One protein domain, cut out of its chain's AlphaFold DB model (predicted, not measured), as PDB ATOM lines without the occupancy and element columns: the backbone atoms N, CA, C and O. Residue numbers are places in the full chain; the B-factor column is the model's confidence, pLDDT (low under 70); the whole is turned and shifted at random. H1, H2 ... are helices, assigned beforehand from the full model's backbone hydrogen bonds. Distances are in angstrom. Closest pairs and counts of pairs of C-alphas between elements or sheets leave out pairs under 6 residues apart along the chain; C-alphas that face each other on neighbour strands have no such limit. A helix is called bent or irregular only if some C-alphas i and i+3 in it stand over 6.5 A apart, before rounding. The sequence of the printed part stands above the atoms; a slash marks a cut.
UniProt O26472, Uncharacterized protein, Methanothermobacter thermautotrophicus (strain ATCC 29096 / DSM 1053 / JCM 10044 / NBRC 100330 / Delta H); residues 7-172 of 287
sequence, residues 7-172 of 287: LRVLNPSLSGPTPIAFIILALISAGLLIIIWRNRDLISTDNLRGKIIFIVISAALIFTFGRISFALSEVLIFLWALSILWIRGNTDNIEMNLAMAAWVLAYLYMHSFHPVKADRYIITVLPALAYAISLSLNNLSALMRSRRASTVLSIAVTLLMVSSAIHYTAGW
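Overview. This is residues 7 to 172 of the 287 residues of an uncharacterized protein of Methanothermobacter thermautotrophicus (strain ATCC 29096 / DSM 1053 / JCM 10044 / NBRC 100330 / Delta H) (UniProt O26472). Five helices, H4 to H8, run back and forth in a curved row that makes a flat slab, each folding back beside the one before it. H2 crosses the kinked helix H7 on the hollow side of this row, and the small helices H1 and H3 lie before and after H2 in the chain. The printed part has 166 residues with eight named helices, H1 to H8 in that order, and no named strand: the class is all helix. It is only just compact, close to loose, with a radius of gyration of the C-alphas of 18.3 A and spans of 55 by 48 by 20 A.

Arrangement. H1, residues 7 to 10, is apart from the other helices, only just so from H8, residues 149 to 170, at 8.2 A. H2, residues 19 to 38, touches H8 with residues 20 to 24 alone, at a shallow tilt of 30 degrees, opposite ways; the closest C-alphas, of Ile 20 and Leu 160, are 6.8 A apart. With residues 27 to 35 alone H2 touches the hub, H7, residues 119 to 141, at a steep tilt of 55 degrees, the same way; the closest C-alphas, of Gly 31 and Ser 136, are 3.8 A apart. H3, residues 40 to 43, meets H2 only through their link. H4, residues 48 to 64, and H5, residues 70 to 88, touch as a helical hairpin at 20 degrees, a shallow tilt; their closest C-alphas, of Phe 54 and Ser 83, are 5.5 A apart. H5 and H6, residues 94 to 113, touch as the next hairpin at a shallow 21 degrees, closest at the C-alphas of Phe 70 and Met 110, 5.7 A. H6 and H7 also form a hairpin, at a shallow tilt of 32 degrees, only just short of steep; residues 100 to 107 touch 124 to 132, closest at the C-alphas of Met 100 and Ala 128, 5.0 A. H7 and H8 form the last hairpin, at a shallow 26 degrees, with the C-alphas of Ser 141 and Ser 150 closest, 5.0 A. Every O i to N i+4 pair is within hydrogen-bond range in H2, H4, H5, H6 and H8, against 14 of 19 in H7; H1 and H3 are too short for such a pair.

Along the chain. H1 begins at C-alpha 7, (130.008, 102.849, 209.943). From first to last C-alpha H2 is 28.7 A, H4 24.3 A, H5 27.3 A, H6 28.8 A, H7 31.7 A and H8 31.1 A. H7 is irregular, C-alphas 124 and 127 being 7.4 A apart, with a kink of 58 degrees near residue 126. H8 ends at C-alpha 170, (138.927, 113.520, 217.258).

Size, cuts and confidence. The C-alphas of Thr 45 and Trp 172 are the farthest apart, 55.8 A. The printed part has no cut and no long link. Mean pLDDT of the printed part is 88.3; residues 7, 41 to 45, 90 and 92 are under 70.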
ATOM      1  N   LEU A   7     131.437 102.807 210.290       69.88
ATOM      2  CA  LEU A   7     130.008 102.849 209.943       69.88
ATOM      3  C   LEU A   7     129.184 103.521 211.042       69.88
ATOM      4  O   LEU A   7     128.205 104.198 210.737       69.88
ATOM      5  N   ARG A   8     129.609 103.387 212.298       72.81
ATOM      6  CA  ARG A   8     129.035 104.073 213.464       72.81
ATOM      7  C   ARG A   8     129.465 105.536 213.588       72.81
ATOM      8  O   ARG A   8     128.737 106.321 214.186       72.81
ATOM      9  N   VAL A   9     130.613 105.906 213.012       72.06
ATOM     10  CA  VAL A   9     131.010 107.316 212.846       72.06
ATOM     11  C   VAL A   9     130.170 107.965 211.742       72.06
ATOM     12  O   VAL A   9     129.614 109.030 211.959       72.06
ATOM     13  N   LEU A  10     129.999 107.312 210.587       70.94
ATOM     14  CA  LEU A  10     129.123 107.803 209.512       70.94
ATOM     15  C   LEU A  10     127.641 107.857 209.902       70.94
ATOM     16  O   LEU A  10     126.922 108.733 209.424       70.94
ATOM     17  N   ASN A  11     127.191 106.918 210.734       75.94
ATOM     18  CA  ASN A  11     125.819 106.834 211.222       75.94
ATOM     19  C   ASN A  11     125.826 106.876 212.764       75.94
ATOM     20  O   ASN A  11     125.764 105.818 213.403       75.94
ATOM     21  N   PRO A  12     125.932 108.072 213.383       73.50
ATOM     22  CA  PRO A  12     125.850 108.258 214.832       73.50
ATOM     23  C   PRO A  12     124.670 107.560 215.528       73.50
ATOM     24  O   PRO A  12     124.804 107.197 216.697       73.50
ATOM     25  N   SER A  13     123.548 107.297 214.848       75.19
ATOM     26  CA  SER A  13     122.440 106.499 215.401       75.19
ATOM     27  C   SER A  13     122.849 105.073 215.797       75.19
ATOM     28  O   SER A  13     122.275 104.512 216.729       75.19
ATOM     29  N   LEU A  14     123.888 104.511 215.169       76.06
ATOM     30  CA  LEU A  14     124.478 103.211 215.518       76.06
ATOM     31  C   LEU A  14     125.496 103.291 216.676       76.06
ATOM     32  O   LEU A  14     125.901 102.257 217.211       76.06
ATOM     33  N   SER A  15     125.939 104.496 217.058       73.19
ATOM     34  CA  SER A  15     126.895 104.715 218.160       73.19
ATOM     35  C   SER A  15     126.241 104.760 219.545       73.19
ATOM     36  O   SER A  15     126.928 104.562 220.546       73.19
ATOM     37  N   GLY A  16     124.927 105.000 219.611       75.88
ATOM     38  CA  GLY A  16     124.196 105.216 220.860       75.88
ATOM     39  C   GLY A  16     124.406 106.617 221.471       75.88
ATOM     40  O   GLY A  16     125.321 107.347 221.087       75.88
ATOM     41  N   PRO A  17     123.538 107.034 222.413       82.38
ATOM     42  CA  PRO A  17     123.614 108.350 223.047       82.38
ATOM     43  C   PRO A  17     124.795 108.465 224.024       82.38
ATOM     44  O   PRO A  17     125.092 107.544 224.784       82.38
ATOM     45  N   THR A  18     125.446 109.631 224.052       84.94
ATOM     46  CA  THR A  18     126.526 109.927 225.007       84.94
ATOM     47  C   THR A  18     125.971 110.408 226.359       84.94
ATOM     48  O   THR A  18     124.870 110.962 226.409       84.94
ATOM     49  N   PRO A  19     126.738 110.308 227.465       88.75
ATOM     50  CA  PRO A  19     126.356 110.914 228.746       88.75
ATOM     51  C   PRO A  19     126.066 112.421 228.643       88.75
ATOM     52  O   PRO A  19     125.136 112.917 229.273       88.75
ATOM     53  N   ILE A  20     126.807 113.141 227.791       89.69
ATOM     54  CA  ILE A  20     126.584 114.573 227.532       89.69
ATOM     55  C   ILE A  20     125.210 114.805 226.884       89.69
ATOM     56  O   ILE A  20     124.503 115.730 227.281       89.69
ATOM     57  N   ALA A  21     124.791 113.951 225.944       88.75
ATOM     58  CA  ALA A  21     123.467 114.042 225.330       88.75
ATOM     59  C   ALA A  21     122.340 113.867 226.366       88.75
ATOM     60  O   ALA A  21     121.372 114.624 226.338       88.75
ATOM     61  N   PHE A  22     122.488 112.942 227.323       92.25
ATOM     62  CA  PHE A  22     121.529 112.787 228.425       92.25
ATOM     63  C   PHE A  22     121.487 114.006 229.357       92.25
ATOM     64  O   PHE A  22     120.399 114.427 229.745       92.25
ATOM     65  N   ILE A  23     122.636 114.616 229.674       92.50
ATOM     66  CA  ILE A  23     122.696 115.849 230.482       92.50
ATOM     67  C   ILE A  23     121.980 117.004 229.765       92.50
ATOM     68  O   ILE A  23     121.156 117.689 230.373       92.50
ATOM     69  N   ILE A  24     122.239 117.201 228.469       91.12
ATOM     70  CA  ILE A  24     121.574 118.239 227.665       91.12
ATOM     71  C   ILE A  24     120.062 117.979 227.594       91.12
ATOM     72  O   ILE A  24     119.273 118.894 227.831       91.12
ATOM     73  N   LEU A  25     119.642 116.735 227.341       93.00
ATOM     74  CA  LEU A  25     118.229 116.353 227.300       93.00
ATOM     75  C   LEU A  25     117.524 116.582 228.646       93.00
ATOM     76  O   LEU A  25     116.390 117.063 228.663       93.00
ATOM     77  N   ALA A  26     118.187 116.288 229.767       93.94
ATOM     78  CA  ALA A  26     117.667 116.560 231.103       93.94
ATOM     79  C   ALA A  26     117.505 118.069 231.363       93.94
ATOM     80  O   ALA A  26     116.470 118.480 231.884       93.94
ATOM     81  N   LEU A  27     118.468 118.903 230.948       92.88
ATOM     82  CA  LEU A  27     118.381 120.366 231.068       92.88
ATOM     83  C   LEU A  27     117.238 120.953 230.226       92.88
ATOM     84  O   LEU A  27     116.475 121.777 230.732       92.88
ATOM     85  N   ILE A  28     117.083 120.503 228.974       93.94
ATOM     86  CA  ILE A  28     115.951 120.892 228.117       93.94
ATOM     87  C   ILE A  28     114.635 120.478 228.787       93.94
ATOM     88  O   ILE A  28     113.742 121.301 228.980       93.94
ATOM     89  N   SER A  29     114.528 119.216 229.207       93.81
ATOM     90  CA  SER A  29     113.305 118.679 229.814       93.81
ATOM     91  C   SER A  29     112.925 119.426 231.094       93.81
ATOM     92  O   SER A  29     111.767 119.795 231.265       93.81
ATOM     93  N   ALA A  30     113.891 119.715 231.972       94.38
ATOM     94  CA  ALA A  30     113.662 120.474 233.199       94.38
ATOM     95  C   ALA A  30     113.178 121.905 232.911       94.38
ATOM     96  O   ALA A  30     112.211 122.357 233.523       94.38
ATOM     97  N   GLY A  31     113.792 122.607 231.952       92.12
ATOM     98  CA  GLY A  31     113.360 123.949 231.552       92.12
ATOM     99  C   GLY A  31     111.950 123.981 230.953       92.12
ATOM    100  O   GLY A  31     111.153 124.848 231.316       92.12
ATOM    101  N   LEU A  32     111.603 123.007 230.107       89.12
ATOM    102  CA  LEU A  32     110.250 122.855 229.560       89.12
ATOM    103  C   LEU A  32     109.215 122.507 230.647       89.12
ATOM    104  O   LEU A  32     108.125 123.078 230.661       89.12
ATOM    105  N   LEU A  33     109.558 121.642 231.608       90.62
ATOM    106  CA  LEU A  33     108.695 121.335 232.756       90.62
ATOM    107  C   LEU A  33     108.457 122.564 233.647       90.62
ATOM    108  O   LEU A  33     107.336 122.766 234.110       90.62
ATOM    109  N   ILE A  34     109.465 123.425 233.839       90.12
ATOM    110  CA  ILE A  34     109.310 124.703 234.553       90.12
ATOM    111  C   ILE A  34     108.327 125.621 233.820       90.12
ATOM    112  O   ILE A  34     107.498 126.255 234.470       90.12
ATOM    113  N   ILE A  35     108.362 125.673 232.484       86.38
ATOM    114  CA  ILE A  35     107.378 126.433 231.698       86.38
ATOM    115  C   ILE A  35     105.973 125.877 231.934       86.38
ATOM    116  O   ILE A  35     105.071 126.649 232.248       86.38
ATOM    117  N   ILE A  36     105.773 124.560 231.841       82.62
ATOM    118  CA  ILE A  36     104.459 123.942 232.082       82.62
ATOM    119  C   ILE A  36     103.970 124.254 233.507       82.62
ATOM    120  O   ILE A  36     102.838 124.698 233.684       82.62
ATOM    121  N   TRP A  37     104.837 124.118 234.514       84.38
ATOM    122  CA  TRP A  37     104.503 124.367 235.919       84.38
ATOM    123  C   TRP A  37     104.169 125.837 236.219       84.38
ATOM    124  O   TRP A  37     103.191 126.116 236.913       84.38
ATOM    125  N   ARG A  38     104.929 126.794 235.664       80.94
ATOM    126  CA  ARG A  38     104.634 128.236 235.800       80.94
ATOM    127  C   ARG A  38     103.330 128.629 235.110       80.94
ATOM    128  O   ARG A  38     102.724 129.611 235.509       80.94
ATOM    129  N   ASN A  39     102.897 127.862 234.110       76.81
ATOM    130  CA  ASN A  39     101.656 128.073 233.369       76.81
ATOM    131  C   ASN A  39     100.557 127.074 233.783       76.81
ATOM    132  O   ASN A  39      99.698 126.720 232.975       76.81
ATOM    133  N   ARG A  40     100.554 126.643 235.055       72.62
ATOM    134  CA  ARG A  40      99.523 125.775 235.658       72.62
ATOM    135  C   ARG A  40      98.091 126.308 235.536       72.62
ATOM    136  O   ARG A  40      97.152 125.546 235.710       72.62
ATOM    137  N   ASP A  41      97.910 127.578 235.195       65.31
ATOM    138  CA  ASP A  41      96.603 128.195 234.935       65.31
ATOM    139  C   ASP A  41      95.943 127.601 233.665       65.31
ATOM    140  O   ASP A  41      94.722 127.609 233.507       65.31
ATOM    141  N   LEU A  42      96.724 126.931 232.805       60.03
ATOM    142  CA  LEU A  42      96.218 126.021 231.767       60.03
ATOM    143  C   LEU A  42      95.376 124.857 232.339       60.03
ATOM    144  O   LEU A  42      94.602 124.254 231.602       60.03
ATOM    145  N   ILE A  43      95.490 124.569 233.640       61.03
ATOM    146  CA  ILE A  43      94.746 123.540 234.386       61.03
ATOM    147  C   ILE A  43      93.516 124.149 235.107       61.03
ATOM    148  O   ILE A  43      92.714 123.414 235.677       61.03
ATOM    149  N   SER A  44      93.305 125.477 235.065       67.75
ATOM    150  CA  SER A  44      92.074 126.096 235.593       67.75
ATOM    151  C   SER A  44      90.827 125.651 234.806       67.75
ATOM    152  O   SER A  44      90.929 125.093 233.710       67.75
ATOM    153  N   THR A  45      89.632 125.944 235.315       66.31
ATOM    154  CA  THR A  45      88.363 125.701 234.603       66.31
ATOM    155  C   THR A  45      88.057 126.726 233.501       66.31
ATOM    156  O   THR A  45      87.139 126.510 232.708       66.31
ATOM    157  N   ASP A  46      88.828 127.811 233.398       76.56
ATOM    158  CA  ASP A  46      88.608 128.866 232.403       76.56
ATOM    159  C   ASP A  46      88.865 128.360 230.979       76.56
ATOM    160  O   ASP A  46      89.770 127.560 230.743       76.56
ATOM    161  N   ASN A  47      88.077 128.840 230.013       81.25
ATOM    162  CA  ASN A  47      88.149 128.433 228.603       81.25
ATOM    163  C   ASN A  47      88.129 126.897 228.389       81.25
ATOM    164  O   ASN A  47      88.868 126.335 227.574       81.25
ATOM    165  N   LEU A  48      87.240 126.205 229.115       85.81
ATOM    166  CA  LEU A  48      87.049 124.751 229.037       85.81
ATOM    167  C   LEU A  48      86.847 124.239 227.596       85.81
ATOM    168  O   LEU A  48      87.367 123.183 227.244       85.81
ATOM    169  N   ARG A  49      86.140 124.994 226.740       88.25
ATOM    170  CA  ARG A  49      85.919 124.628 225.327       88.25
ATOM    171  C   ARG A  49      87.231 124.555 224.540       88.25
ATOM    172  O   ARG A  49      87.471 123.545 223.882       88.25
ATOM    173  N   GLY A  50      88.090 125.574 224.644       88.56
ATOM    174  CA  GLY A  50      89.410 125.563 224.011       88.56
ATOM    175  C   GLY A  50      90.274 124.405 224.517       88.56
ATOM    176  O   GLY A  50      90.877 123.691 223.719       88.56
ATOM    177  N   LYS A  51      90.254 124.149 225.833       88.50
ATOM    178  CA  LYS A  51      90.993 123.045 226.474       88.50
ATOM    179  C   LYS A  51      90.535 121.663 225.986       88.50
ATOM    180  O   LYS A  51      91.382 120.831 225.669       88.50
ATOM    181  N   ILE A  52      89.227 121.429 225.836       90.94
ATOM    182  CA  ILE A  52      88.691 120.187 225.244       90.94
ATOM    183  C   ILE A  52      89.175 120.022 223.795       90.94
ATOM    184  O   ILE A  52      89.646 118.946 223.434       90.94
ATOM    185  N   ILE A  53      89.117 121.081 222.981       93.06
ATOM    186  CA  ILE A  53      89.577 121.051 221.583       93.06
ATOM    187  C   ILE A  53      91.077 120.723 221.506       93.06
ATOM    188  O   ILE A  53      91.465 119.825 220.761       93.06
ATOM    189  N   PHE A  54      91.908 121.368 222.328       92.56
ATOM    190  CA  PHE A  54      93.339 121.072 222.440       92.56
ATOM    191  C   PHE A  54      93.614 119.603 222.812       92.56
ATOM    192  O   PHE A  54      94.479 118.966 222.204       92.56
ATOM    193  N   ILE A  55      92.868 119.037 223.770       93.25
ATOM    194  CA  ILE A  55      92.998 117.627 224.177       93.25
ATOM    195  C   ILE A  55      92.603 116.688 223.029       93.25
ATOM    196  O   ILE A  55      93.343 115.750 222.731       93.25
ATOM    197  N   VAL A  56      91.483 116.952 222.349       96.00
ATOM    198  CA  VAL A  56      91.008 116.142 221.213       96.00
ATOM    199  C   VAL A  56      92.007 116.173 220.053       96.00
ATOM    200  O   VAL A  56      92.342 115.116 219.520       96.00
ATOM    201  N   ILE A  57      92.546 117.344 219.699       96.50
ATOM    202  CA  ILE A  57      93.575 117.460 218.652       96.50
ATOM    203  C   ILE A  57      94.867 116.748 219.082       96.50
ATOM    204  O   ILE A  57      95.458 116.028 218.281       96.50
ATOM    205  N   SER A  58      95.282 116.875 220.346       95.19
ATOM    206  CA  SER A  58      96.467 116.176 220.872       95.19
ATOM    207  C   SER A  58      96.308 114.648 220.824       95.19
ATOM    208  O   SER A  58      97.243 113.941 220.447       95.19
ATOM    209  N   ALA A  59      95.119 114.126 221.136       96.25
ATOM    210  CA  ALA A  59      94.804 112.704 221.007       96.25
ATOM    211  C   ALA A  59      94.770 112.245 219.535       96.25
ATOM    212  O   ALA A  59      95.311 111.188 219.207       96.25
ATOM    213  N   ALA A  60      94.198 113.052 218.634       95.62
ATOM    214  CA  ALA A  60      94.188 112.785 217.194       95.62
ATOM    215  C   ALA A  60      95.607 112.771 216.596       95.62
ATOM    216  O   ALA A  60      95.933 111.903 215.786       95.62
ATOM    217  N   LEU A  61      96.483 113.674 217.045       95.81
ATOM    218  CA  LEU A  61      97.905 113.675 216.705       95.81
ATOM    219  C   LEU A  61      98.556 112.337 217.093       95.81
ATOM    220  O   LEU A  61      99.027 111.614 216.213       95.81
ATOM    221  N   ILE A  62      98.466 111.935 218.366       94.50
ATOM    222  CA  ILE A  62      99.001 110.647 218.851       94.50
ATOM    223  C   ILE A  62      98.456 109.456 218.038       94.50
ATOM    224  O   ILE A  62      99.207 108.534 217.719       94.50
ATOM    225  N   PHE A  63      97.173 109.474 217.665       93.19
ATOM    226  CA  PHE A  63      96.554 108.417 216.861       93.19
ATOM    227  C   PHE A  63      97.041 108.383 215.400       93.19
ATOM    228  O   PHE A  63      97.196 107.301 214.831       93.19
ATOM    229  N   THR A  64      97.299 109.543 214.786       92.69
ATOM    230  CA  THR A  64      97.777 109.644 213.390       92.69
ATOM    231  C   THR A  64      99.262 109.314 213.223       92.69
ATOM    232  O   THR A  64      99.657 108.906 212.125       92.69
ATOM    233  N   PHE A  65     100.069 109.458 214.283       93.25
ATOM    234  CA  PHE A  65     101.532 109.329 214.268       93.25
ATOM    235  C   PHE A  65     102.020 108.030 213.604       93.25
ATOM    236  O   PHE A  65     101.794 106.927 214.106       93.25
ATOM    237  N   GLY A  66     102.693 108.166 212.455       88.81
ATOM    238  CA  GLY A  66     103.238 107.058 211.663       88.81
ATOM    239  C   GLY A  66     102.211 106.093 211.056       88.81
ATOM    240  O   GLY A  66     102.611 105.025 210.598       88.81
ATOM    241  N   ARG A  67     100.907 106.414 211.075       88.44
ATOM    242  CA  ARG A  67      99.825 105.476 210.701       88.44
ATOM    243  C   ARG A  67      98.944 105.918 209.537       88.44
ATOM    244  O   ARG A  67      98.573 105.074 208.733       88.44
ATOM    245  N   ILE A  68      98.569 107.199 209.474       88.75
ATOM    246  CA  ILE A  68      97.519 107.673 208.547       88.75
ATOM    247  C   ILE A  68      98.105 108.488 207.393       88.75
ATOM    248  O   ILE A  68      98.189 107.999 206.272       88.75
ATOM    249  N   SER A  69      98.511 109.734 207.644       89.94
ATOM    250  CA  SER A  69      99.092 110.607 206.623       89.94
ATOM    251  C   SER A  69      99.887 111.727 207.279       89.94
ATOM    252  O   SER A  69      99.371 112.406 208.162       89.94
ATOM    253  N   PHE A  70     101.109 111.958 206.796       88.38
ATOM    254  CA  PHE A  70     101.931 113.103 207.194       88.38
ATOM    255  C   PHE A  70     101.208 114.433 206.916       88.38
ATOM    256  O   PHE A  70     101.144 115.279 207.798       88.38
ATOM    257  N   ALA A  71     100.576 114.589 205.748       92.38
ATOM    258  CA  ALA A  71      99.892 115.833 205.384       92.38
ATOM    259  C   ALA A  71      98.689 116.136 206.297       92.38
ATOM    260  O   ALA A  71      98.438 117.294 206.625       92.38
ATOM    261  N   LEU A  72      97.972 115.102 206.759       93.75
ATOM    262  CA  LEU A  72      96.931 115.264 207.779       93.75
ATOM    263  C   LEU A  72      97.538 115.694 209.123       93.75
ATOM    264  O   LEU A  72      96.982 116.557 209.799       93.75
ATOM    265  N   SER A  73      98.678 115.115 209.503       94.81
ATOM    266  CA  SER A  73      99.382 115.484 210.729       94.81
ATOM    267  C   SER A  73      99.864 116.938 210.719       94.81
ATOM    268  O   SER A  73      99.702 117.601 211.735       94.81
ATOM    269  N   GLU A  74     100.352 117.474 209.595       94.69
ATOM    270  CA  GLU A  74     100.715 118.901 209.477       94.69
ATOM    271  C   GLU A  74      99.520 119.830 209.748       94.69
ATOM    272  O   GLU A  74      99.620 120.775 210.533       94.69
ATOM    273  N   VAL A  75      98.349 119.523 209.173       96.44
ATOM    274  CA  VAL A  75      97.107 120.272 209.444       96.44
ATOM    275  C   VAL A  75      96.732 120.185 210.928       96.44
ATOM    276  O   VAL A  75      96.368 121.192 211.534       96.44
ATOM    277  N   LEU A  76      96.865 119.007 211.545       96.81
ATOM    278  CA  LEU A  76      96.603 118.830 212.974       96.81
ATOM    279  C   LEU A  76      97.619 119.568 213.864       96.81
ATOM    280  O   LEU A  76      97.208 120.114 214.882       96.81
ATOM    281  N   ILE A  77      98.903 119.648 213.492       97.19
ATOM    282  CA  ILE A  77      99.933 120.426 214.209       97.19
ATOM    283  C   ILE A  77      99.609 121.925 214.150       97.19
ATOM    284  O   ILE A  77      99.710 122.623 215.161       97.19
ATOM    285  N   PHE A  78      99.164 122.423 212.994       95.88
ATOM    286  CA  PHE A  78      98.738 123.813 212.846       95.88
ATOM    287  C   PHE A  78      97.505 124.131 213.710       95.88
ATOM    288  O   PHE A  78      97.518 125.089 214.486       95.88
ATOM    289  N   LEU A  79      96.467 123.287 213.658       96.19
ATOM    290  CA  LEU A  79      95.272 123.431 214.503       96.19
ATOM    291  C   LEU A  79      95.596 123.294 216.001       96.19
ATOM    292  O   LEU A  79      95.016 124.000 216.827       96.19
ATOM    293  N   TRP A  80      96.551 122.434 216.360       95.88
ATOM    294  CA  TRP A  80      97.061 122.282 217.722       95.88
ATOM    295  C   TRP A  80      97.699 123.582 218.225       95.88
ATOM    296  O   TRP A  80      97.314 124.075 219.288       95.88
ATOM    297  N   ALA A  81      98.584 124.203 217.437       93.94
ATOM    298  CA  ALA A  81      99.199 125.484 217.785       93.94
ATOM    299  C   ALA A  81      98.153 126.609 217.927       93.94
ATOM    300  O   ALA A  81      98.160 127.334 218.925       93.94
ATOM    301  N   LEU A  82      97.197 126.703 216.992       92.12
ATOM    302  CA  LEU A  82      96.086 127.659 217.078       92.12
ATOM    303  C   LEU A  82      95.221 127.450 218.330       92.12
ATOM    304  O   LEU A  82      94.811 128.426 218.959       92.12
ATOM    305  N   SER A  83      94.972 126.200 218.734       91.69
ATOM    306  CA  SER A  83      94.191 125.915 219.943       91.69
ATOM    307  C   SER A  83      94.872 126.437 221.216       91.69
ATOM    308  O   SER A  83      94.188 126.950 222.100       91.69
ATOM    309  N   ILE A  84      96.210 126.414 221.285       88.69
ATOM    310  CA  ILE A  84      96.958 126.986 222.415       88.69
ATOM    311  C   ILE A  84      96.862 128.517 222.418       88.69
ATOM    312  O   ILE A  84      96.605 129.097 223.476       88.69
ATOM    313  N   LEU A  85      97.002 129.173 221.257       88.06
ATOM    314  CA  LEU A  85      96.810 130.627 221.134       88.06
ATOM    315  C   LEU A  85      95.402 131.049 221.577       88.06
ATOM    316  O   LEU A  85      95.253 132.031 222.301       88.06
ATOM    317  N   TRP A  86      94.373 130.280 221.218       86.69
ATOM    318  CA  TRP A  86      92.997 130.565 221.630       86.69
ATOM    319  C   TRP A  86      92.758 130.362 223.136       86.69
ATOM    320  O   TRP A  86      91.970 131.094 223.734       86.69
ATOM    321  N   ILE A  87      93.450 129.413 223.778       86.12
ATOM    322  CA  ILE A  87      93.381 129.225 225.238       86.12
ATOM    323  C   ILE A  87      94.068 130.376 225.987       86.12
ATOM    324  O   ILE A  87      93.555 130.820 227.013       86.12
ATOM    325  N   ARG A  88      95.229 130.835 225.502       77.69
ATOM    326  CA  ARG A  88      96.123 131.768 226.216       77.69
ATOM    327  C   ARG A  88      95.933 133.244 225.885       77.69
ATOM    328  O   ARG A  88      96.330 134.079 226.693       77.69
ATOM    329  N   GLY A  89      95.378 133.568 224.719       70.88
ATOM    330  CA  GLY A  89      95.522 134.903 224.142       70.88
ATOM    331  C   GLY A  89      96.977 135.197 223.757       70.88
ATOM    332  O   GLY A  89      97.834 134.307 223.770       70.88
ATOM    333  N   ASN A  90      97.265 136.452 223.406       65.06
ATOM    334  CA  ASN A  90      98.625 136.852 223.059       65.06
ATOM    335  C   ASN A  90      99.411 137.248 224.319       65.06
ATOM    336  O   ASN A  90      99.127 138.265 224.947       65.06
ATOM    337  N   THR A  91     100.384 136.418 224.690       71.88
ATOM    338  CA  THR A  91     101.331 136.654 225.789       71.88
ATOM    339  C   THR A  91     102.749 136.595 225.239       71.88
ATOM    340  O   THR A  91     103.033 135.696 224.445       71.88
ATOM    341  N   ASP A  92     103.645 137.464 225.708       67.69
ATOM    342  CA  ASP A  92     105.023 137.592 225.216       67.69
ATOM    343  C   ASP A  92     105.690 136.259 224.832       67.69
ATOM    344  O   ASP A  92     105.850 135.340 225.641       67.69
ATOM    345  N   ASN A  93     106.141 136.190 223.577       82.06
ATOM    346  CA  ASN A  93     106.854 135.064 222.964       82.06
ATOM    347  C   ASN A  93     106.057 133.757 222.779       82.06
ATOM    348  O   ASN A  93     106.650 132.767 222.346       82.06
ATOM    349  N   ILE A  94     104.747 133.689 223.061       86.56
ATOM    350  CA  ILE A  94     103.981 132.440 222.867       86.56
ATOM    351  C   ILE A  94     103.976 131.976 221.403       86.56
ATOM    352  O   ILE A  94     104.164 130.792 221.142       86.56
ATOM    353  N   GLU A  95     103.866 132.909 220.458       89.56
ATOM    354  CA  GLU A  95     103.897 132.643 219.015       89.56
ATOM    355  C   GLU A  95     105.208 131.963 218.590       89.56
ATOM    356  O   GLU A  95     105.189 130.935 217.918       89.56
ATOM    357  N   MET A  96     106.353 132.476 219.059       91.81
ATOM    358  CA  MET A  96     107.674 131.907 218.770       91.81
ATOM    359  C   MET A  96     107.859 130.527 219.418       91.81
ATOM    360  O   MET A  96     108.348 129.602 218.770       91.81
ATOM    361  N   ASN A  97     107.420 130.358 220.671       91.06
ATOM    362  CA  ASN A  97     107.437 129.057 221.346       91.06
ATOM    363  C   ASN A  97     106.639 128.004 220.560       91.06
ATOM    364  O   ASN A  97     107.097 126.873 220.394       91.06
ATOM    365  N   LEU A  98     105.462 128.384 220.051       92.50
ATOM    366  CA  LEU A  98     104.597 127.506 219.268       92.50
ATOM    367  C   LEU A  98     105.147 127.227 217.871       92.50
ATOM    368  O   LEU A  98     105.090 126.080 217.444       92.50
ATOM    369  N   ALA A  99     105.733 128.214 217.191       94.62
ATOM    370  CA  ALA A  99     106.396 128.008 215.905       94.62
ATOM    371  C   ALA A  99     107.553 127.000 216.020       94.62
ATOM    372  O   ALA A  99     107.666 126.081 215.210       94.62
ATOM    373  N   MET A 100     108.371 127.112 217.071       95.88
ATOM    374  CA  MET A 100     109.486 126.190 217.316       95.88
ATOM    375  C   MET A 100     109.002 124.793 217.730       95.88
ATOM    376  O   MET A 100     109.547 123.796 217.260       95.88
ATOM    377  N   ALA A 101     107.940 124.694 218.537       94.19
ATOM    378  CA  ALA A 101     107.309 123.412 218.858       94.19
ATOM    379  C   ALA A 101     106.690 122.746 217.614       94.19
ATOM    380  O   ALA A 101     106.904 121.555 217.389       94.19
ATOM    381  N   ALA A 102     105.980 123.509 216.779       96.25
ATOM    382  CA  ALA A 102     105.391 123.033 215.532       96.25
ATOM    383  C   ALA A 102     106.460 122.551 214.540       96.25
ATOM    384  O   ALA A 102     106.284 121.493 213.948       96.25
ATOM    385  N   TRP A 103     107.599 123.245 214.424       96.94
ATOM    386  CA  TRP A 103     108.743 122.799 213.612       96.94
ATOM    387  C   TRP A 103     109.281 121.440 214.094       96.94
ATOM    388  O   TRP A 103     109.450 120.519 213.292       96.94
ATOM    389  N   VAL A 104     109.495 121.269 215.406       95.81
ATOM    390  CA  VAL A 104     109.931 119.978 215.976       95.81
ATOM    391  C   VAL A 104     108.904 118.876 215.703       95.81
ATOM    392  O   VAL A 104     109.286 117.767 215.327       95.81
ATOM    393  N   LEU A 105     107.610 119.170 215.855       95.44
ATOM    394  CA  LEU A 105     106.541 118.214 215.571       95.44
ATOM    395  C   LEU A 105     106.497 117.847 214.081       95.44
ATOM    396  O   LEU A 105     106.527 116.660 213.778       95.44
ATOM    397  N   ALA A 106     106.519 118.810 213.161       94.81
ATOM    398  CA  ALA A 106     106.507 118.562 211.716       94.81
ATOM    399  C   ALA A 106     107.672 117.650 211.290       94.81
ATOM    400  O   ALA A 106     107.480 116.639 210.612       94.81
ATOM    401  N   TYR A 107     108.879 117.922 211.801       94.12
ATOM    402  CA  TYR A 107     110.040 117.047 211.625       94.12
ATOM    403  C   TYR A 107     109.773 115.613 212.127       94.12
ATOM    404  O   TYR A 107     110.006 114.642 211.401       94.12
ATOM    405  N   LEU A 108     109.259 115.460 213.355       93.38
ATOM    406  CA  LEU A 108     108.963 114.152 213.950       93.38
ATOM    407  C   LEU A 108     107.882 113.384 213.177       93.38
ATOM    408  O   LEU A 108     108.034 112.180 212.961       93.38
ATOM    409  N   TYR A 109     106.813 114.053 212.741       94.00
ATOM    410  CA  TYR A 109     105.738 113.426 211.975       94.00
ATOM    411  C   TYR A 109     106.206 113.054 210.570       94.00
ATOM    412  O   TYR A 109     106.060 111.887 210.200       94.00
ATOM    413  N   MET A 110     106.865 113.945 209.823       91.38
ATOM    414  CA  MET A 110     107.416 113.617 208.503       91.38
ATOM    415  C   MET A 110     108.365 112.403 208.569       91.38
ATOM    416  O   MET A 110     108.227 111.453 207.794       91.38
ATOM    417  N   HIS A 111     109.272 112.361 209.552       90.38
ATOM    418  CA  HIS A 111     110.173 111.219 209.752       90.38
ATOM    419  C   HIS A 111     109.537 109.997 210.430       90.38
ATOM    420  O   HIS A 111     110.172 108.937 210.467       90.38
ATOM    421  N   SER A 112     108.296 110.076 210.917       90.38
ATOM    422  CA  SER A 112     107.532 108.886 211.312       90.38
ATOM    423  C   SER A 112     107.129 108.063 210.080       90.38
ATOM    424  O   SER A 112     107.310 106.847 210.094       90.38
ATOM    425  N   PHE A 113     106.721 108.730 208.990       86.88
ATOM    426  CA  PHE A 113     106.305 108.106 207.726       86.88
ATOM    427  C   PHE A 113     107.459 107.818 206.754       86.88
ATOM    428  O   PHE A 113     107.377 106.871 205.975       86.88
ATOM    429  N   HIS A 114     108.532 108.619 206.761       85.38
ATOM    430  CA  HIS A 114     109.597 108.483 205.764       85.38
ATOM    431  C   HIS A 114     110.378 107.155 205.930       85.38
ATOM    432  O   HIS A 114     111.003 106.949 206.976       85.38
ATOM    433  N   PRO A 115     110.402 106.253 204.922       83.75
ATOM    434  CA  PRO A 115     110.924 104.891 205.086       83.75
ATOM    435  C   PRO A 115     112.455 104.835 205.178       83.75
ATOM    436  O   PRO A 115     113.007 103.989 205.878       83.75
ATOM    437  N   VAL A 116     113.156 105.748 204.500       82.00
ATOM    438  CA  VAL A 116     114.621 105.865 204.568       82.00
ATOM    439  C   VAL A 116     114.982 106.876 205.649       82.00
ATOM    440  O   VAL A 116     114.622 108.044 205.531       82.00
ATOM    441  N   LYS A 117     115.714 106.474 206.688       82.56
ATOM    442  CA  LYS A 117     116.136 107.375 207.772       82.56
ATOM    443  C   LYS A 117     117.659 107.486 207.761       82.56
ATOM    444  O   LYS A 117     118.346 106.479 207.636       82.56
ATOM    445  N   ALA A 118     118.166 108.714 207.814       85.31
ATOM    446  CA  ALA A 118     119.590 109.021 207.812       85.31
ATOM    447  C   ALA A 118     119.849 110.160 208.797       85.31
ATOM    448  O   ALA A 118     119.104 111.140 208.820       85.31
ATOM    449  N   ASP A 119     120.922 110.053 209.576       84.00
ATOM    450  CA  ASP A 119     121.141 110.915 210.745       84.00
ATOM    451  C   ASP A 119     121.250 112.401 210.383       84.00
ATOM    452  O   ASP A 119     120.781 113.261 211.124       84.00
ATOM    453  N   ARG A 120     121.757 112.707 209.180       86.31
ATOM    454  CA  ARG A 120     121.817 114.069 208.622       86.31
ATOM    455  C   ARG A 120     120.470 114.798 208.563       86.31
ATOM    456  O   ARG A 120     120.465 116.020 208.489       86.31
ATOM    457  N   TYR A 121     119.333 114.100 208.582       89.62
ATOM    458  CA  TYR A 121     118.032 114.768 208.520       89.62
ATOM    459  C   TYR A 121     117.748 115.612 209.772       89.62
ATOM    460  O   TYR A 121     117.117 116.663 209.654       89.62
ATOM    461  N   ILE A 122     118.317 115.248 210.931       88.88
ATOM    462  CA  ILE A 122     118.168 116.007 212.184       88.88
ATOM    463  C   ILE A 122     118.733 117.434 212.099       88.88
ATOM    464  O   ILE A 122     118.345 118.295 212.882       88.88
ATOM    465  N   ILE A 123     119.597 117.720 211.114       91.50
ATOM    466  CA  ILE A 123     120.137 119.064 210.861       91.50
ATOM    467  C   ILE A 123     119.000 120.083 210.671       91.50
ATOM    468  O   ILE A 123     119.100 121.213 211.143       91.50
ATOM    469  N   THR A 124     117.887 119.665 210.061       93.25
ATOM    470  CA  THR A 124     116.722 120.525 209.786       93.25
ATOM    471  C   THR A 124     115.969 120.994 211.035       93.25
ATOM    472  O   THR A 124     115.272 122.001 210.959       93.25
ATOM    473  N   VAL A 125     116.118 120.314 212.181       95.06
ATOM    474  CA  VAL A 125     115.461 120.673 213.455       95.06
ATOM    475  C   VAL A 125     116.427 121.318 214.467       95.06
ATOM    476  O   VAL A 125     116.006 121.780 215.528       95.06
ATOM    477  N   LEU A 126     117.720 121.433 214.136       93.25
ATOM    478  CA  LEU A 126     118.716 122.076 215.006       93.25
ATOM    479  C   LEU A 126     118.383 123.530 215.404       93.25
ATOM    480  O   LEU A 126     118.645 123.858 216.562       93.25
ATOM    481  N   PRO A 127     117.787 124.397 214.553       95.38
ATOM    482  CA  PRO A 127     117.395 125.747 214.971       95.38
ATOM    483  C   PRO A 127     116.365 125.738 216.111       95.38
ATOM    484  O   PRO A 127     116.548 126.418 217.122       95.38
ATOM    485  N   ALA A 128     115.327 124.903 215.997       95.75
ATOM    486  CA  ALA A 128     114.302 124.763 217.028       95.75
ATOM    487  C   ALA A 128     114.849 124.096 218.304       95.75
ATOM    488  O   ALA A 128     114.479 124.479 219.414       95.75
ATOM    489  N   LEU A 129     115.798 123.159 218.172       93.94
ATOM    490  CA  LEU A 129     116.506 122.570 219.312       93.94
ATOM    491  C   LEU A 129     117.388 123.599 220.042       93.94
ATOM    492  O   LEU A 129     117.380 123.651 221.271       93.94
ATOM    493  N   ALA A 130     118.114 124.451 219.312       94.25
ATOM    494  CA  ALA A 130     118.921 125.527 219.888       94.25
ATOM    495  C   ALA A 130     118.051 126.565 220.620       94.25
ATOM    496  O   ALA A 130     118.397 127.007 221.722       94.25
ATOM    497  N   TYR A 131     116.884 126.899 220.055       95.31
ATOM    498  CA  TYR A 131     115.871 127.712 220.729       95.31
ATOM    499  C   TYR A 131     115.385 127.047 222.026       95.31
ATOM    500  O   TYR A 131     115.411 127.679 223.081       95.31
ATOM    501  N   ALA A 132     115.019 125.761 221.984       94.06
ATOM    502  CA  ALA A 132     114.556 125.015 223.155       94.06
ATOM    503  C   ALA A 132     115.617 124.934 224.270       94.06
ATOM    504  O   ALA A 132     115.271 125.072 225.446       94.06
ATOM    505  N   ILE A 133     116.901 124.777 223.923       94.50
ATOM    506  CA  ILE A 133     118.022 124.861 224.874       94.50
ATOM    507  C   ILE A 133     118.061 126.253 225.512       94.50
ATOM    508  O   ILE A 133     117.998 126.364 226.735       94.50
ATOM    509  N   SER A 134     118.096 127.315 224.705       94.06
ATOM    510  CA  SER A 134     118.202 128.702 225.186       94.06
ATOM    511  C   SER A 134     117.030 129.092 226.097       94.06
ATOM    512  O   SER A 134     117.223 129.649 227.180       94.06
ATOM    513  N   LEU A 135     115.812 128.723 225.699       93.00
ATOM    514  CA  LEU A 135     114.585 128.905 226.469       93.00
ATOM    515  C   LEU A 135     114.623 128.142 227.804       93.00
ATOM    516  O   LEU A 135     114.232 128.682 228.844       93.00
ATOM    517  N   SER A 136     115.108 126.900 227.789       94.00
ATOM    518  CA  SER A 136     115.212 126.060 228.985       94.00
ATOM    519  C   SER A 136     116.248 126.595 229.970       94.00
ATOM    520  O   SER A 136     115.964 126.676 231.164       94.00
ATOM    521  N   LEU A 137     117.410 127.045 229.481       93.94
ATOM    522  CA  LEU A 137     118.439 127.674 230.312       93.94
ATOM    523  C   LEU A 137     117.964 128.998 230.912       93.94
ATOM    524  O   LEU A 137     118.229 129.250 232.087       93.94
ATOM    525  N   ASN A 138     117.209 129.807 230.163       92.00
ATOM    526  CA  ASN A 138     116.601 131.025 230.697       92.00
ATOM    527  C   ASN A 138     115.657 130.700 231.875       92.00
ATOM    528  O   ASN A 138     115.828 131.233 232.972       92.00
ATOM    529  N   ASN A 139     114.735 129.745 231.693       91.62
ATOM    530  CA  ASN A 139     113.791 129.331 232.740       91.62
ATOM    531  C   ASN A 139     114.472 128.699 233.963       91.62
ATOM    532  O   ASN A 139     114.092 129.015 235.090       91.62
ATOM    533  N   LEU A 140     115.500 127.868 233.765       93.56
ATOM    534  CA  LEU A 140     116.317 127.327 234.857       93.56
ATOM    535  C   LEU A 140     117.060 128.439 235.609       93.56
ATOM    536  O   LEU A 140     117.044 128.471 236.838       93.56
ATOM    537  N   SER A 141     117.663 129.387 234.886       93.62
ATOM    538  CA  SER A 141     118.405 130.495 235.492       93.62
ATOM    539  C   SER A 141     117.520 131.420 236.330       93.62
ATOM    540  O   SER A 141     117.973 131.917 237.356       93.62
ATOM    541  N   ALA A 142     116.247 131.586 235.952       90.56
ATOM    542  CA  ALA A 142     115.275 132.397 236.684       90.56
ATOM    543  C   ALA A 142     114.894 131.817 238.062       90.56
ATOM    544  O   ALA A 142     114.398 132.555 238.912       90.56
ATOM    545  N   LEU A 143     115.141 130.523 238.309       90.25
ATOM    546  CA  LEU A 143     115.005 129.913 239.639       90.25
ATOM    547  C   LEU A 143     116.232 130.158 240.536       90.25
ATOM    548  O   LEU A 143     116.174 129.949 241.748       90.25
ATOM    549  N   MET A 144     117.359 130.587 239.962       90.69
ATOM    550  CA  MET A 144     118.612 130.795 240.681       90.69
ATOM    551  C   MET A 144     118.721 132.244 241.168       90.69
ATOM    552  O   MET A 144     118.498 133.191 240.422       90.69
ATOM    553  N   ARG A 145     119.171 132.450 242.413       85.81
ATOM    554  CA  ARG A 145     119.311 133.796 243.014       85.81
ATOM    555  C   ARG A 145     120.394 134.687 242.372       85.81
ATOM    556  O   ARG A 145     120.527 135.848 242.748       85.81
ATOM    557  N   SER A 146     121.206 134.161 241.453       90.94
ATOM    558  CA  SER A 146     122.357 134.870 240.876       90.94
ATOM    559  C   SER A 146     122.025 135.513 239.533       90.94
ATOM    560  O   SER A 146     121.693 134.817 238.577       90.94
ATOM    561  N   ARG A 147     122.269 136.825 239.404       86.25
ATOM    562  CA  ARG A 147     122.166 137.553 238.122       86.25
ATOM    563  C   ARG A 147     123.084 137.001 237.018       86.25
ATOM    564  O   ARG A 147     122.848 137.274 235.850       86.25
ATOM    565  N   ARG A 148     124.125 136.231 237.368       93.00
ATOM    566  CA  ARG A 148     125.051 135.592 236.410       93.00
ATOM    567  C   ARG A 148     124.652 134.159 236.033       93.00
ATOM    568  O   ARG A 148     125.339 133.549 235.220       93.00
ATOM    569  N   ALA A 149     123.574 133.611 236.605       92.62
ATOM    570  CA  ALA A 149     123.172 132.217 236.404       92.62
ATOM    571  C   ALA A 149     122.973 131.857 234.925       92.62
ATOM    572  O   ALA A 149     123.516 130.854 234.471       92.62
ATOM    573  N   SER A 150     122.273 132.705 234.162       91.81
ATOM    574  CA  SER A 150     122.040 132.496 232.725       91.81
ATOM    575  C   SER A 150     123.357 132.408 231.943       91.81
ATOM    576  O   SER A 150     123.576 131.454 231.195       91.81
ATOM    577  N   THR A 151     124.290 133.334 232.190       93.94
ATOM    578  CA  THR A 151     125.616 133.353 231.553       93.94
ATOM    579  C   THR A 151     126.436 132.113 231.904       93.94
ATOM    580  O   THR A 151     126.993 131.478 231.015       93.94
ATOM    581  N   VAL A 152     126.484 131.732 233.185       94.19
ATOM    582  CA  VAL A 152     127.254 130.565 233.652       94.19
ATOM    583  C   VAL A 152     126.689 129.262 233.082       94.19
ATOM    584  O   VAL A 152     127.455 128.448 232.572       94.19
ATOM    585  N   LEU A 153     125.363 129.080 233.099       93.12
ATOM    586  CA  LEU A 153     124.704 127.917 232.497       93.12
ATOM    587  C   LEU A 153     124.936 127.850 230.979       93.12
ATOM    588  O   LEU A 153     125.250 126.782 230.457       93.12
ATOM    589  N   SER A 154     124.844 128.984 230.279       94.19
ATOM    590  CA  SER A 154     125.079 129.063 228.829       94.19
ATOM    591  C   SER A 154     126.526 128.736 228.454       94.19
ATOM    592  O   SER A 154     126.755 128.002 227.492       94.19
ATOM    593  N   ILE A 155     127.505 129.212 229.234       95.38
ATOM    594  CA  ILE A 155     128.920 128.851 229.062       95.38
ATOM    595  C   ILE A 155     129.118 127.354 229.325       95.38
ATOM    596  O   ILE A 155     129.727 126.672 228.504       95.38
ATOM    597  N   ALA A 156     128.569 126.818 230.420       93.81
ATOM    598  CA  ALA A 156     128.705 125.404 230.767       93.81
ATOM    599  C   ALA A 156     128.127 124.475 229.683       93.81
ATOM    600  O   ALA A 156     128.798 123.533 229.264       93.81
ATOM    601  N   VAL A 157     126.923 124.761 229.171       94.44
ATOM    602  CA  VAL A 157     126.316 123.974 228.084       94.44
ATOM    603  C   VAL A 157     127.089 124.129 226.775       94.44
ATOM    604  O   VAL A 157     127.349 123.123 226.117       94.44
ATOM    605  N   THR A 158     127.536 125.340 226.428       94.62
ATOM    606  CA  THR A 158     128.388 125.560 225.246       94.62
ATOM    607  C   THR A 158     129.675 124.734 225.331       94.62
ATOM    608  O   THR A 158     130.016 124.039 224.377       94.62
ATOM    609  N   LEU A 159     130.359 124.730 226.481       95.19
ATOM    610  CA  LEU A 159     131.573 123.933 226.694       95.19
ATOM    611  C   LEU A 159     131.301 122.423 226.617       95.19
ATOM    612  O   LEU A 159     132.093 121.703 226.014       95.19
ATOM    613  N   LEU A 160     130.179 121.938 227.161       93.75
ATOM    614  CA  LEU A 160     129.768 120.535 227.029       93.75
ATOM    615  C   LEU A 160     129.506 120.148 225.564       93.75
ATOM    616  O   LEU A 160     129.968 119.098 225.117       93.75
ATOM    617  N   MET A 161     128.811 120.997 224.801       91.69
ATOM    618  CA  MET A 161     128.528 120.761 223.381       91.69
ATOM    619  C   MET A 161     129.801 120.790 222.529       91.69
ATOM    620  O   MET A 161     130.022 119.874 221.738       91.69
ATOM    621  N   VAL A 162     130.670 121.788 222.724       93.62
ATOM    622  CA  VAL A 162     131.959 121.903 222.020       93.62
ATOM    623  C   VAL A 162     132.879 120.733 222.374       93.62
ATOM    624  O   VAL A 162     133.447 120.122 221.475       93.62
ATOM    625  N   SER A 163     132.965 120.347 223.650       91.56
ATOM    626  CA  SER A 163     133.721 119.165 224.088       91.56
ATOM    627  C   SER A 163     133.189 117.877 223.449       91.56
ATOM    628  O   SER A 163     133.965 117.086 222.916       91.56
ATOM    629  N   SER A 164     131.862 117.692 223.398       88.94
ATOM    630  CA  SER A 164     131.247 116.545 222.718       88.94
ATOM    631  C   SER A 164     131.529 116.533 221.212       88.94
ATOM    632  O   SER A 164     131.755 115.461 220.650       88.94
ATOM    633  N   ALA A 165     131.525 117.698 220.555       89.06
ATOM    634  CA  ALA A 165     131.836 117.826 219.134       89.06
ATOM    635  C   ALA A 165     133.312 117.507 218.849       89.06
ATOM    636  O   ALA A 165     133.591 116.688 217.977       89.06
ATOM    637  N   ILE A 166     134.240 118.076 219.629       90.00
ATOM    638  CA  ILE A 166     135.683 117.794 219.544       90.00
ATOM    639  C   ILE A 166     135.956 116.309 219.797       90.00
ATOM    640  O   ILE A 166     136.661 115.677 219.022       90.00
ATOM    641  N   HIS A 167     135.374 115.715 220.843       84.88
ATOM    642  CA  HIS A 167     135.552 114.292 221.140       84.88
ATOM    643  C   HIS A 167     135.031 113.392 220.007       84.88
ATOM    644  O   HIS A 167     135.638 112.363 219.711       84.88
ATOM    645  N   TYR A 168     133.924 113.765 219.355       82.69
ATOM    646  CA  TYR A 168     133.405 113.046 218.192       82.69
ATOM    647  C   TYR A 168     134.341 113.158 216.977       82.69
ATOM    648  O   TYR A 168     134.693 112.131 216.397       82.69
ATOM    649  N   THR A 169     134.788 114.366 216.613       84.56
ATOM    650  CA  THR A 169     135.681 114.571 215.457       84.56
ATOM    651  C   THR A 169     137.086 114.010 215.682       84.56
ATOM    652  O   THR A 169     137.685 113.485 214.748       84.56
ATOM    653  N   ALA A 170     137.600 114.036 216.915       83.88
ATOM    654  CA  ALA A 170     138.927 113.520 217.258       83.88
ATOM    655  C   ALA A 170     139.068 111.998 217.070       83.88
ATOM    656  O   ALA A 170     140.176 111.510 216.869       83.88
ATOM    657  N   GLY A 171     137.965 111.243 217.121       75.12
ATOM    658  CA  GLY A 171     137.959 109.808 216.821       75.12
ATOM    659  C   GLY A 171     137.523 109.459 215.398       75.12
ATOM    660  O   GLY A 171     137.219 108.297 215.139       75.12
ATOM    661  N   TRP A 172     137.477 110.424 214.474       75.12
ATOM    662  CA  TRP A 172     137.360 110.102 213.052       75.12
ATOM    663  C   TRP A 172     138.629 109.365 212.588       75.12
ATOM    664  O   TRP A 172     139.740 109.861 212.810       75.12
TER     665      TRP A 172